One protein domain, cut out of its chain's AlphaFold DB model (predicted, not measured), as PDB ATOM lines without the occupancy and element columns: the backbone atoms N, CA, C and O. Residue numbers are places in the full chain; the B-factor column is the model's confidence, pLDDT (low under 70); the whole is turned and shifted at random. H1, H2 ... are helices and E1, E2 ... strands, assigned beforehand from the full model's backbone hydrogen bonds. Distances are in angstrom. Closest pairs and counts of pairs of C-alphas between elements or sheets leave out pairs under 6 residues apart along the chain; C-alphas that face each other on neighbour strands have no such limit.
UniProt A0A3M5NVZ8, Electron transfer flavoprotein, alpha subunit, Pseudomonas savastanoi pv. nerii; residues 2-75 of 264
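AT A GLANCE: This is residues 2 to 75 of the 264 residues of the protein "Electron transfer flavoprotein, alpha subunit" of Pseudomonas savastanoi pv. nerii (UniProt A0A3M5NVZ8). This is a loose trace with little regular structure: the small hairpin E1-E2 and the touching short helices H1 and H2 share one half, and the unnamed stretch of residues 43 to 75 makes the other, folding back on itself at residues 49 to 57. Residues 2 to 10 stick out. The printed part has 74 residues, 18 of them in named elements, in order H1, H2, E1, E2; the class is mixed and the sheet antiparallel. It is only just loose, close to extended, with a radius of gyration of the C-alphas of 16.6 A, and spans 49 by 31 by 27 A.

HOW THE PARTS SIT: E1, residues 32 to 34, and E2, residues 40 to 42, form an antiparallel hairpin at 152 degrees, with N 33 and O 41 2.9 A apart, within hydrogen-bond range. H1, residues 9 to 16, is apart from both strands. H1 touches H2, residues 23 to 26; their closest C-alphas, of Ala 15 and His 23, are 5.4 A apart. Every O i to N i+4 pair in H1 is within hydrogen-bond range; H2 is too short for one.

IN THESE COORDINATES: H1 measures 10.8 A from C-alpha 9 at (21.855, 29.772, 15.884); H2 5.2 A, E1 7.2 A, and E2 6.8 A to C-alpha 42 at (-0.006, 38.173, 1.382).

THE WHOLE: The farthest C-alphas, of Ser 2 and Ala 75, are 54.0 A apart. The printed part has no cut, and no link between named elements is long. pLDDT is under 70 in 36 residues, among them 59 to 75.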
ATOM      1  N   SER A   2      10.659  11.283  19.370       46.59
ATOM      2  CA  SER A   2      10.222  12.675  19.227       46.59
ATOM      3  C   SER A   2      11.233  13.473  18.401       46.59
ATOM      4  O   SER A   2      12.400  13.541  18.792       46.59
ATOM      5  N   ASP A   3      10.788  14.084  17.303       57.19
ATOM      6  CA  ASP A   3      11.586  15.002  16.487       57.19
ATOM      7  C   ASP A   3      11.927  16.262  17.293       57.19
ATOM      8  O   ASP A   3      11.152  17.215  17.392       57.19
ATOM      9  N   ILE A   4      13.101  16.260  17.922       65.00
ATOM     10  CA  ILE A   4      13.643  17.445  18.584       65.00
ATOM     11  C   ILE A   4      14.054  18.426  17.485       65.00
ATOM     12  O   ILE A   4      15.035  18.206  16.774       65.00
ATOM     13  N   ILE A   5      13.313  19.529  17.371       69.69
ATOM     14  CA  ILE A   5      13.652  20.651  16.493       69.69
ATOM     15  C   ILE A   5      14.966  21.266  16.999       69.69
ATOM     16  O   ILE A   5      14.975  22.086  17.918       69.69
ATOM     17  N   ARG A   6      16.100  20.858  16.419       74.25
ATOM     18  CA  ARG A   6      17.394  21.512  16.655       74.25
ATOM     19  C   ARG A   6      17.380  22.881  15.978       74.25
ATOM     20  O   ARG A   6      17.311  22.967  14.756       74.25
ATOM     21  N   ARG A   7      17.451  23.948  16.777       78.00
ATOM     22  CA  ARG A   7      17.640  25.318  16.280       78.00
ATOM     23  C   ARG A   7      19.095  25.514  15.865       78.00
ATOM     24  O   ARG A   7      19.987  25.169  16.635       78.00
ATOM     25  N   ASP A   8      19.320  26.068  14.676       84.12
ATOM     26  CA  ASP A   8      20.639  26.502  14.202       84.12
ATOM     27  C   ASP A   8      20.822  28.006  14.506       84.12
ATOM     28  O   ASP A   8      20.220  28.851  13.832       84.12
ATOM     29  N   PRO A   9      21.659  28.376  15.497       86.81
ATOM     30  CA  PRO A   9      21.855  29.772  15.884       86.81
ATOM     31  C   PRO A   9      22.435  30.642  14.763       86.81
ATOM     32  O   PRO A   9      22.166  31.846  14.703       86.81
ATOM     33  N   ARG A  10      23.232  30.052  13.860       84.69
ATOM     34  CA  ARG A  10      23.832  30.777  12.734       84.69
ATOM     35  C   ARG A  10      22.762  31.130  11.710       84.69
ATOM     36  O   ARG A  10      22.726  32.269  11.244       84.69
ATOM     37  N   ALA A  11      21.877  30.186  11.405       83.06
ATOM     38  CA  ALA A  11      20.745  30.413  10.514       83.06
ATOM     39  C   ALA A  11      19.819  31.526  11.033       83.06
ATOM     40  O   ALA A  11      19.463  32.437  10.283       83.06
ATOM     41  N   GLU A  12      19.502  31.516  12.331       83.81
ATOM     42  CA  GLU A  12      18.669  32.548  12.966       83.81
ATOM     43  C   GLU A  12      19.334  33.932  12.982       83.81
ATOM     44  O   GLU A  12      18.653  34.956  12.877       83.81
ATOM     45  N   TRP A  13      20.660  33.998  13.126       86.06
ATOM     46  CA  TRP A  13      21.398  35.259  13.038       86.06
ATOM     47  C   TRP A  13      21.376  35.833  11.616       86.06
ATOM     48  O   TRP A  13      21.076  37.017  11.441       86.06
ATOM     49  N   ILE A  14      21.607  34.993  10.598       88.75
ATOM     50  CA  ILE A  14      21.544  35.403   9.185       88.75
ATOM     51  C   ILE A  14      20.136  35.892   8.824       88.75
ATOM     52  O   ILE A  14      20.008  36.934   8.186       88.75
ATOM     53  N   ALA A  15      19.086  35.192   9.265       83.06
ATOM     54  CA  ALA A  15      17.696  35.564   8.987       83.06
ATOM     55  C   ALA A  15      17.281  36.911   9.614       83.06
ATOM     56  O   ALA A  15      16.390  37.581   9.093       83.06
ATOM     57  N   ARG A  16      17.924  37.335  10.713       83.00
ATOM     58  CA  ARG A  16      17.667  38.637  11.361       83.00
ATOM     59  C   ARG A  16      18.465  39.792  10.752       83.00
ATOM     60  O   ARG A  16      18.026  40.939  10.828       83.00
ATOM     61  N   ASN A  17      19.631  39.522  10.167       88.44
ATOM     62  CA  ASN A  17      20.527  40.556   9.655       88.44
ATOM     63  C   ASN A  17      20.234  40.901   8.185       88.44
ATOM     64  O   ASN A  17      20.742  40.248   7.279       88.44
ATOM     65  N   ARG A  18      19.480  41.982   7.942       83.50
ATOM     66  CA  ARG A  18      19.098  42.441   6.589       83.50
ATOM     67  C   ARG A  18      20.270  42.782   5.664       83.50
ATOM     68  O   ARG A  18      20.088  42.767   4.451       83.50
ATOM     69  N   LEU A  19      21.439  43.105   6.218       86.19
ATOM     70  CA  LEU A  19      22.642  43.459   5.457       86.19
ATOM     71  C   LEU A  19      23.516  42.241   5.130       86.19
ATOM     72  O   LEU A  19      24.495  42.362   4.400       86.19
ATOM     73  N   HIS A  20      23.193  41.065   5.671       83.94
ATOM     74  CA  HIS A  20      23.976  39.865   5.421       83.94
ATOM     75  C   HIS A  20      23.749  39.358   3.981       83.94
ATOM     76  O   HIS A  20      22.595  39.228   3.568       83.94
ATOM     77  N   PRO A  21      24.796  38.975   3.223       87.62
ATOM     78  CA  PRO A  21      24.659  38.547   1.823       87.62
ATOM     79  C   PRO A  21      23.675  37.387   1.610       87.62
ATOM     80  O   PRO A  21      22.956  37.337   0.618       87.62
ATOM     81  N   LEU A  22      23.613  36.462   2.573       84.31
ATOM     82  CA  LEU A  22      22.718  35.297   2.539       84.31
ATOM     83  C   LEU A  22      21.324  35.557   3.134       84.31
ATOM     84  O   LEU A  22      20.510  34.641   3.188       84.31
ATOM     85  N   HIS A  23      21.024  36.781   3.581       80.50
ATOM     86  CA  HIS A  23      19.744  37.107   4.214       80.50
ATOM     87  C   HIS A  23      18.559  36.793   3.298       80.50
ATOM     88  O   HIS A  23      17.619  36.130   3.720       80.50
ATOM     89  N   ALA A  24      18.621  37.214   2.030       76.56
ATOM     90  CA  ALA A  24      17.539  36.990   1.071       76.56
ATOM     91  C   ALA A  24      17.268  35.497   0.809       76.56
ATOM     92  O   ALA A  24      16.117  35.114   0.639       76.56
ATOM     93  N   ALA A  25      18.310  34.660   0.823       75.62
ATOM     94  CA  ALA A  25      18.193  33.216   0.623       75.62
ATOM     95  C   ALA A  25      17.622  32.479   1.848       75.62
ATOM     96  O   ALA A  25      17.055  31.402   1.700       75.62
ATOM     97  N   MET A  26      17.762  33.057   3.046       74.50
ATOM     98  CA  MET A  26      17.274  32.482   4.308       74.50
ATOM     99  C   MET A  26      15.851  32.928   4.668       74.50
ATOM    100  O   MET A  26      15.292  32.445   5.652       74.50
ATOM    101  N   GLN A  27      15.253  33.844   3.897       69.62
ATOM    102  CA  GLN A  27      13.860  34.228   4.094       69.62
ATOM    103  C   GLN A  27      12.934  33.145   3.525       69.62
ATOM    104  O   GLN A  27      13.076  32.770   2.357       69.62
ATOM    105  N   PRO A  28      11.962  32.647   4.304       64.94
ATOM    106  CA  PRO A  28      11.006  31.682   3.796       64.94
ATOM    107  C   PRO A  28      10.166  32.349   2.698       64.94
ATOM    108  O   PRO A  28       9.578  33.414   2.907       64.94
ATOM    109  N   ALA A  29      10.112  31.730   1.518       64.19
ATOM    110  CA  ALA A  29       9.325  32.197   0.376       64.19
ATOM    111  C   ALA A  29       7.824  31.938   0.606       64.19
ATOM    112  O   ALA A  29       7.187  31.134  -0.071       64.19
ATOM    113  N   LEU A  30       7.254  32.587   1.622       64.75
ATOM    114  CA  LEU A  30       5.842  32.479   1.962       64.75
ATOM    115  C   LEU A  30       5.056  33.532   1.182       64.75
ATOM    116  O   LEU A  30       5.124  34.730   1.459       64.75
ATOM    117  N   ASN A  31       4.267  33.069   0.216       67.88
ATOM    118  CA  ASN A  31       3.347  33.920  -0.545       67.88
ATOM    119  C   ASN A  31       2.192  34.441   0.326       67.88
ATOM    120  O   ASN A  31       1.651  35.522   0.075       67.88
ATOM    121  N   SER A  32       1.845  33.699   1.381       73.19
ATOM    122  CA  SER A  32       0.873  34.088   2.397       73.19
ATOM    123  C   SER A  32       1.245  33.531   3.766       73.19
ATOM    124  O   SER A  32       1.719  32.401   3.853       73.19
ATOM    125  N   TRP A  33       0.990  34.288   4.832       81.62
ATOM    126  CA  TRP A  33       1.186  33.837   6.210       81.62
ATOM    127  C   TRP A  33       0.124  34.421   7.142       81.62
ATOM    128  O   TRP A  33      -0.445  35.482   6.887       81.62
ATOM    129  N   MET A  34      -0.144  33.721   8.240       82.06
ATOM    130  CA  MET A  34      -0.981  34.223   9.327       82.06
ATOM    131  C   MET A  34      -0.261  35.361  10.053       82.06
ATOM    132  O   MET A  34       0.863  35.200  10.528       82.06
ATOM    133  N   GLY A  35      -0.895  36.529  10.125       79.62
ATOM    134  CA  GLY A  35      -0.398  37.645  10.915       79.62
ATOM    135  C   GLY A  35      -0.593  37.421  12.423       79.62
ATOM    136  O   GLY A  35      -1.414  36.595  12.820       79.62
ATOM    137  N   PRO A  36       0.084  38.212  13.274       79.62
ATOM    138  CA  PRO A  36      -0.037  38.113  14.736       79.62
ATOM    139  C   PRO A  36      -1.474  38.285  15.257       79.62
ATOM    140  O   PRO A  36      -1.827  37.732  16.288       79.62
ATOM    141  N   ASN A  37      -2.312  39.010  14.510       85.50
ATOM    142  CA  ASN A  37      -3.709  39.289  14.854       85.50
ATOM    143  C   ASN A  37      -4.692  38.297  14.197       85.50
ATOM    144  O   ASN A  37      -5.864  38.617  14.035       85.50
ATOM    145  N   GLY A  38      -4.215  37.150  13.698       84.44
ATOM    146  CA  GLY A  38      -5.047  36.145  13.020       84.44
ATOM    147  C   GLY A  38      -5.499  36.510  11.598       84.44
ATOM    148  O   GLY A  38      -6.194  35.733  10.954       84.44
ATOM    149  N   LEU A  39      -5.097  37.673  11.077       83.56
ATOM    150  CA  LEU A  39      -5.395  38.099   9.708       83.56
ATOM    151  C   LEU A  39      -4.370  37.534   8.720       83.56
ATOM    152  O   LEU A  39      -3.162  37.702   8.910       83.56
ATOM    153  N   LEU A  40      -4.850  36.923   7.636       83.69
ATOM    154  CA  LEU A  40      -4.005  36.409   6.560       83.69
ATOM    155  C   LEU A  40      -3.315  37.565   5.817       83.69
ATOM    156  O   LEU A  40      -3.969  38.434   5.241       83.69
ATOM    157  N   ARG A  41      -1.983  37.558   5.797       82.00
ATOM    158  CA  ARG A  41      -1.146  38.506   5.052       82.00
ATOM    159  C   ARG A  41      -0.636  37.850   3.772       82.00
ATOM    160  O   ARG A  41      -0.352  36.654   3.765       82.00
ATOM    161  N   LYS A  42      -0.515  38.625   2.690       78.56
ATOM    162  CA  LYS A  42      -0.006  38.173   1.382       78.56
ATOM    163  C   LYS A  42       1.159  39.052   0.929       78.56
ATOM    164  O   LYS A  42       1.068  40.275   1.022       78.56
ATOM    165  N   ASN A  43       2.233  38.449   0.416       72.06
ATOM    166  CA  ASN A  43       3.362  39.189  -0.155       72.06
ATOM    167  C   ASN A  43       3.128  39.446  -1.649       72.06
ATOM    168  O   ASN A  43       3.459  38.613  -2.490       72.06
ATOM    169  N   VAL A  44       2.600  40.622  -1.992       68.56
ATOM    170  CA  VAL A  44       2.321  41.000  -3.392       68.56
ATOM    171  C   VAL A  44       3.598  41.072  -4.236       68.56
ATOM    172  O   VAL A  44       3.582  40.755  -5.423       68.56
ATOM    173  N   HIS A  45       4.735  41.407  -3.625       67.50
ATOM    174  CA  HIS A  45       6.023  41.478  -4.313       67.50
ATOM    175  C   HIS A  45       6.683  40.108  -4.511       67.50
ATOM    176  O   HIS A  45       7.568  39.994  -5.356       67.50
ATOM    177  N   GLY A  46       6.240  39.069  -3.800       65.06
ATOM    178  CA  GLY A  46       6.626  37.675  -4.051       65.06
ATOM    179  C   GLY A  46       5.819  37.018  -5.177       65.06
ATOM    180  O   GLY A  46       6.279  36.058  -5.783       65.06
ATOM    181  N   LEU A  47       4.646  37.566  -5.509       65.31
ATOM    182  CA  LEU A  47       3.749  37.018  -6.527       65.31
ATOM    183  C   LEU A  47       4.159  37.443  -7.944       65.31
ATOM    184  O   LEU A  47       4.529  38.596  -8.172       65.31
ATOM    185  N   GLY A  48       4.039  36.518  -8.897       66.12
ATOM    186  CA  GLY A  48       4.248  36.747 -10.329       66.12
ATOM    187  C   GLY A  48       5.571  36.210 -10.883       66.12
ATOM    188  O   GLY A  48       6.552  36.067 -10.158       66.12
ATOM    189  N   PHE A  49       5.595  35.932 -12.184       70.50
ATOM    190  CA  PHE A  49       6.770  35.464 -12.922       70.50
ATOM    191  C   PHE A  49       7.290  36.566 -13.852       70.50
ATOM    192  O   PHE A  49       6.541  37.449 -14.271       70.50
ATOM    193  N   ILE A  50       8.582  36.540 -14.172       68.62
ATOM    194  CA  ILE A  50       9.161  37.434 -15.181       68.62
ATOM    195  C   ILE A  50       8.995  36.754 -16.537       68.62
ATOM    196  O   ILE A  50       9.495  35.649 -16.740       68.62
ATOM    197  N   GLY A  51       8.242  37.385 -17.436       65.31
ATOM    198  CA  GLY A  51       8.088  36.888 -18.801       65.31
ATOM    199  C   GLY A  51       9.353  37.108 -19.646       65.31
ATOM    200  O   GLY A  51      10.257  37.826 -19.217       65.31
ATOM    201  N   PRO A  52       9.397  36.568 -20.878       58.97
ATOM    202  CA  PRO A  52      10.549  36.687 -21.784       58.97
ATOM    203  C   PRO A  52      11.003  38.135 -22.026       58.97
ATOM    204  O   PRO A  52      12.190  38.406 -22.135       58.97
ATOM    205  N   ASN A  53      10.059  39.081 -22.014       66.56
ATOM    206  CA  ASN A  53      10.308  40.509 -22.241       66.56
ATOM    207  C   ASN A  53      10.779  41.258 -20.973       66.56
ATOM    208  O   ASN A  53      10.715  42.482 -20.923       66.56
ATOM    209  N   GLY A  54      11.148  40.557 -19.895       66.50
ATOM    210  CA  GLY A  54      11.648  41.165 -18.653       66.50
ATOM    211  C   GLY A  54      10.589  41.829 -17.760       66.50
ATOM    212  O   GLY A  54      10.902  42.271 -16.657       66.50
ATOM    213  N   ILE A  55       9.322  41.866 -18.185       72.94
ATOM    214  CA  ILE A  55       8.215  42.427 -17.400       72.94
ATOM    215  C   ILE A  55       7.677  41.370 -16.431       72.94
ATOM    216  O   ILE A  55       7.318  40.256 -16.831       72.94
ATOM    217  N   LYS A  56       7.574  41.737 -15.149       71.31
ATOM    218  CA  LYS A  56       6.957  40.898 -14.120       71.31
ATOM    219  C   LYS A  56       5.435  40.877 -14.287       71.31
ATOM    220  O   LYS A  56       4.785  41.917 -14.215       71.31
ATOM    221  N   ARG A  57       4.865  39.689 -14.480       72.25
ATOM    222  CA  ARG A  57       3.426  39.450 -14.643       72.25
ATOM    223  C   ARG A  57       2.878  38.677 -13.450       72.25
ATOM    224  O   ARG A  57       3.480  37.701 -13.015       72.25
ATOM    225  N   ILE A  58       1.730  39.104 -12.928       73.00
ATOM    226  CA  ILE A  58       1.008  38.398 -11.862       73.00
ATOM    227  C   ILE A  58      -0.164  37.665 -12.504       73.00
ATOM    228  O   ILE A  58      -1.146  38.296 -12.897       73.00
ATOM    229  N   ASP A  59      -0.057  36.344 -12.602       67.00
ATOM    230  CA  ASP A  59      -1.191  35.502 -12.963       67.00
ATOM    231  C   ASP A  59      -2.146  35.393 -11.764       67.00
ATOM    232  O   ASP A  59      -1.783  34.898 -10.696       67.00
ATOM    233  N   ARG A  60      -3.370  35.903 -11.932       68.81
ATOM    234  CA  ARG A  60      -4.419  35.881 -10.901       68.81
ATOM    235  C   ARG A  60      -5.211  34.570 -10.891       68.81
ATOM    236  O   ARG A  60      -5.963  34.356  -9.945       68.81
ATOM    237  N   SER A  61      -5.045  33.716 -11.906       67.06
ATOM    238  CA  SER A  61      -5.710  32.408 -12.004       67.06
ATOM    239  C   SER A  61      -5.025  31.321 -11.169       67.06
ATOM    240  O   SER A  61      -5.638  30.304 -10.860       67.06
ATOM    241  N   GLY A  62      -3.772  31.550 -10.755       61.19
ATOM    242  CA  GLY A  62      -3.005  30.631  -9.911       61.19
ATOM    243  C   GLY A  62      -2.423  29.421 -10.648       61.19
ATOM    244  O   GLY A  62      -1.834  28.561  -9.998       61.19
ATOM    245  N   ALA A  63      -2.556  29.356 -11.977       58.47
ATOM    246  CA  ALA A  63      -2.097  28.234 -12.791       58.47
ATOM    247  C   ALA A  63      -0.567  28.197 -12.953       58.47
ATOM    248  O   ALA A  63       0.007  27.120 -13.111       58.47
ATOM    249  N   GLN A  64       0.113  29.346 -12.874       57.09
ATOM    250  CA  GLN A  64       1.576  29.412 -12.933       57.09
ATOM    251  C   GLN A  64       2.200  29.839 -11.601       57.09
ATOM    252  O   GLN A  64       2.180  31.012 -11.221       57.09
ATOM    253  N   GLN A  65       2.839  28.886 -10.918       53.66
ATOM    254  CA  GLN A  65       3.784  29.168  -9.835       53.66
ATOM    255  C   GLN A  65       5.193  29.308 -10.422       53.66
ATOM    256  O   GLN A  65       5.712  28.400 -11.068       53.66
ATOM    257  N   GLY A  66       5.783  30.490 -10.241       51.72
ATOM    258  CA  GLY A  66       7.061  30.874 -10.830       51.72
ATOM    259  C   GLY A  66       8.219  29.994 -10.364       51.72
ATOM    260  O   GLY A  66       8.638  30.064  -9.212       51.72
ATOM    261  N   GLY A  67       8.774  29.212 -11.288       51.31
ATOM    262  CA  GLY A  67      10.128  28.686 -11.164       51.31
ATOM    263  C   GLY A  67      11.152  29.808 -11.345       51.31
ATOM    264  O   GLY A  67      10.906  30.778 -12.065       51.31
ATOM    265  N   ALA A  68      12.307  29.688 -10.691       51.28
ATOM    266  CA  ALA A  68      13.425  30.606 -10.869       51.28
ATOM    267  C   ALA A  68      13.935  30.530 -12.319       51.28
ATOM    268  O   ALA A  68      14.720  29.651 -12.675       51.28
ATOM    269  N   VAL A  69      13.476  31.443 -13.174       51.84
ATOM    270  CA  VAL A  69      13.971  31.545 -14.546       51.84
ATOM    271  C   VAL A  69      15.279  32.333 -14.504       51.84
ATOM    272  O   VAL A  69      15.317  33.496 -14.095       51.84
ATOM    273  N   LYS A  70      16.375  31.669 -14.891       51.78
ATOM    274  CA  LYS A  70      17.655  32.315 -15.200       51.78
ATOM    275  C   LYS A  70      17.374  33.483 -16.145       51.78
ATOM    276  O   LYS A  70      16.656  33.298 -17.120       51.78
ATOM    277  N   ARG A  71      17.946  34.661 -15.876       46.41
ATOM    278  CA  ARG A  71      17.977  35.779 -16.831       46.41
ATOM    279  C   ARG A  71      18.663  35.287 -18.108       46.41
ATOM    280  O   ARG A  71      19.886  35.321 -18.197       46.41
ATOM    281  N   SER A  72      17.896  34.763 -19.054       50.09
ATOM    282  CA  SER A  72      18.342  34.600 -20.426       50.09
ATOM    283  C   SER A  72      18.506  36.011 -20.964       50.09
ATOM    284  O   SER A  72      17.539  36.774 -20.973       50.09
ATOM    285  N   ALA A  73      19.737  36.380 -21.320       53.22
ATOM    286  CA  ALA A  73      19.971  37.581 -22.102       53.22
ATOM    287  C   ALA A  73      19.019  37.530 -23.304       53.22
ATOM    288  O   ALA A  73      18.928  36.491 -23.963       53.22
ATOM    289  N   ALA A  74      18.242  38.594 -23.509       55.84
ATOM    290  CA  ALA A  74      17.417  38.705 -24.699       55.84
ATOM    291  C   ALA A  74      18.350  38.543 -25.904       55.84
ATOM    292  O   ALA A  74      19.381  39.213 -25.966       55.84
ATOM    293  N   ALA A  75      18.048  37.592 -26.786       57.34
ATOM    294  CA  ALA A  75      18.806  37.425 -28.014       57.34
ATOM    295  C   ALA A  75      18.722  38.737 -28.803       57.34
ATOM    296  O   ALA A  75      17.621  39.268 -28.967       57.34
TER     297      ALA A  75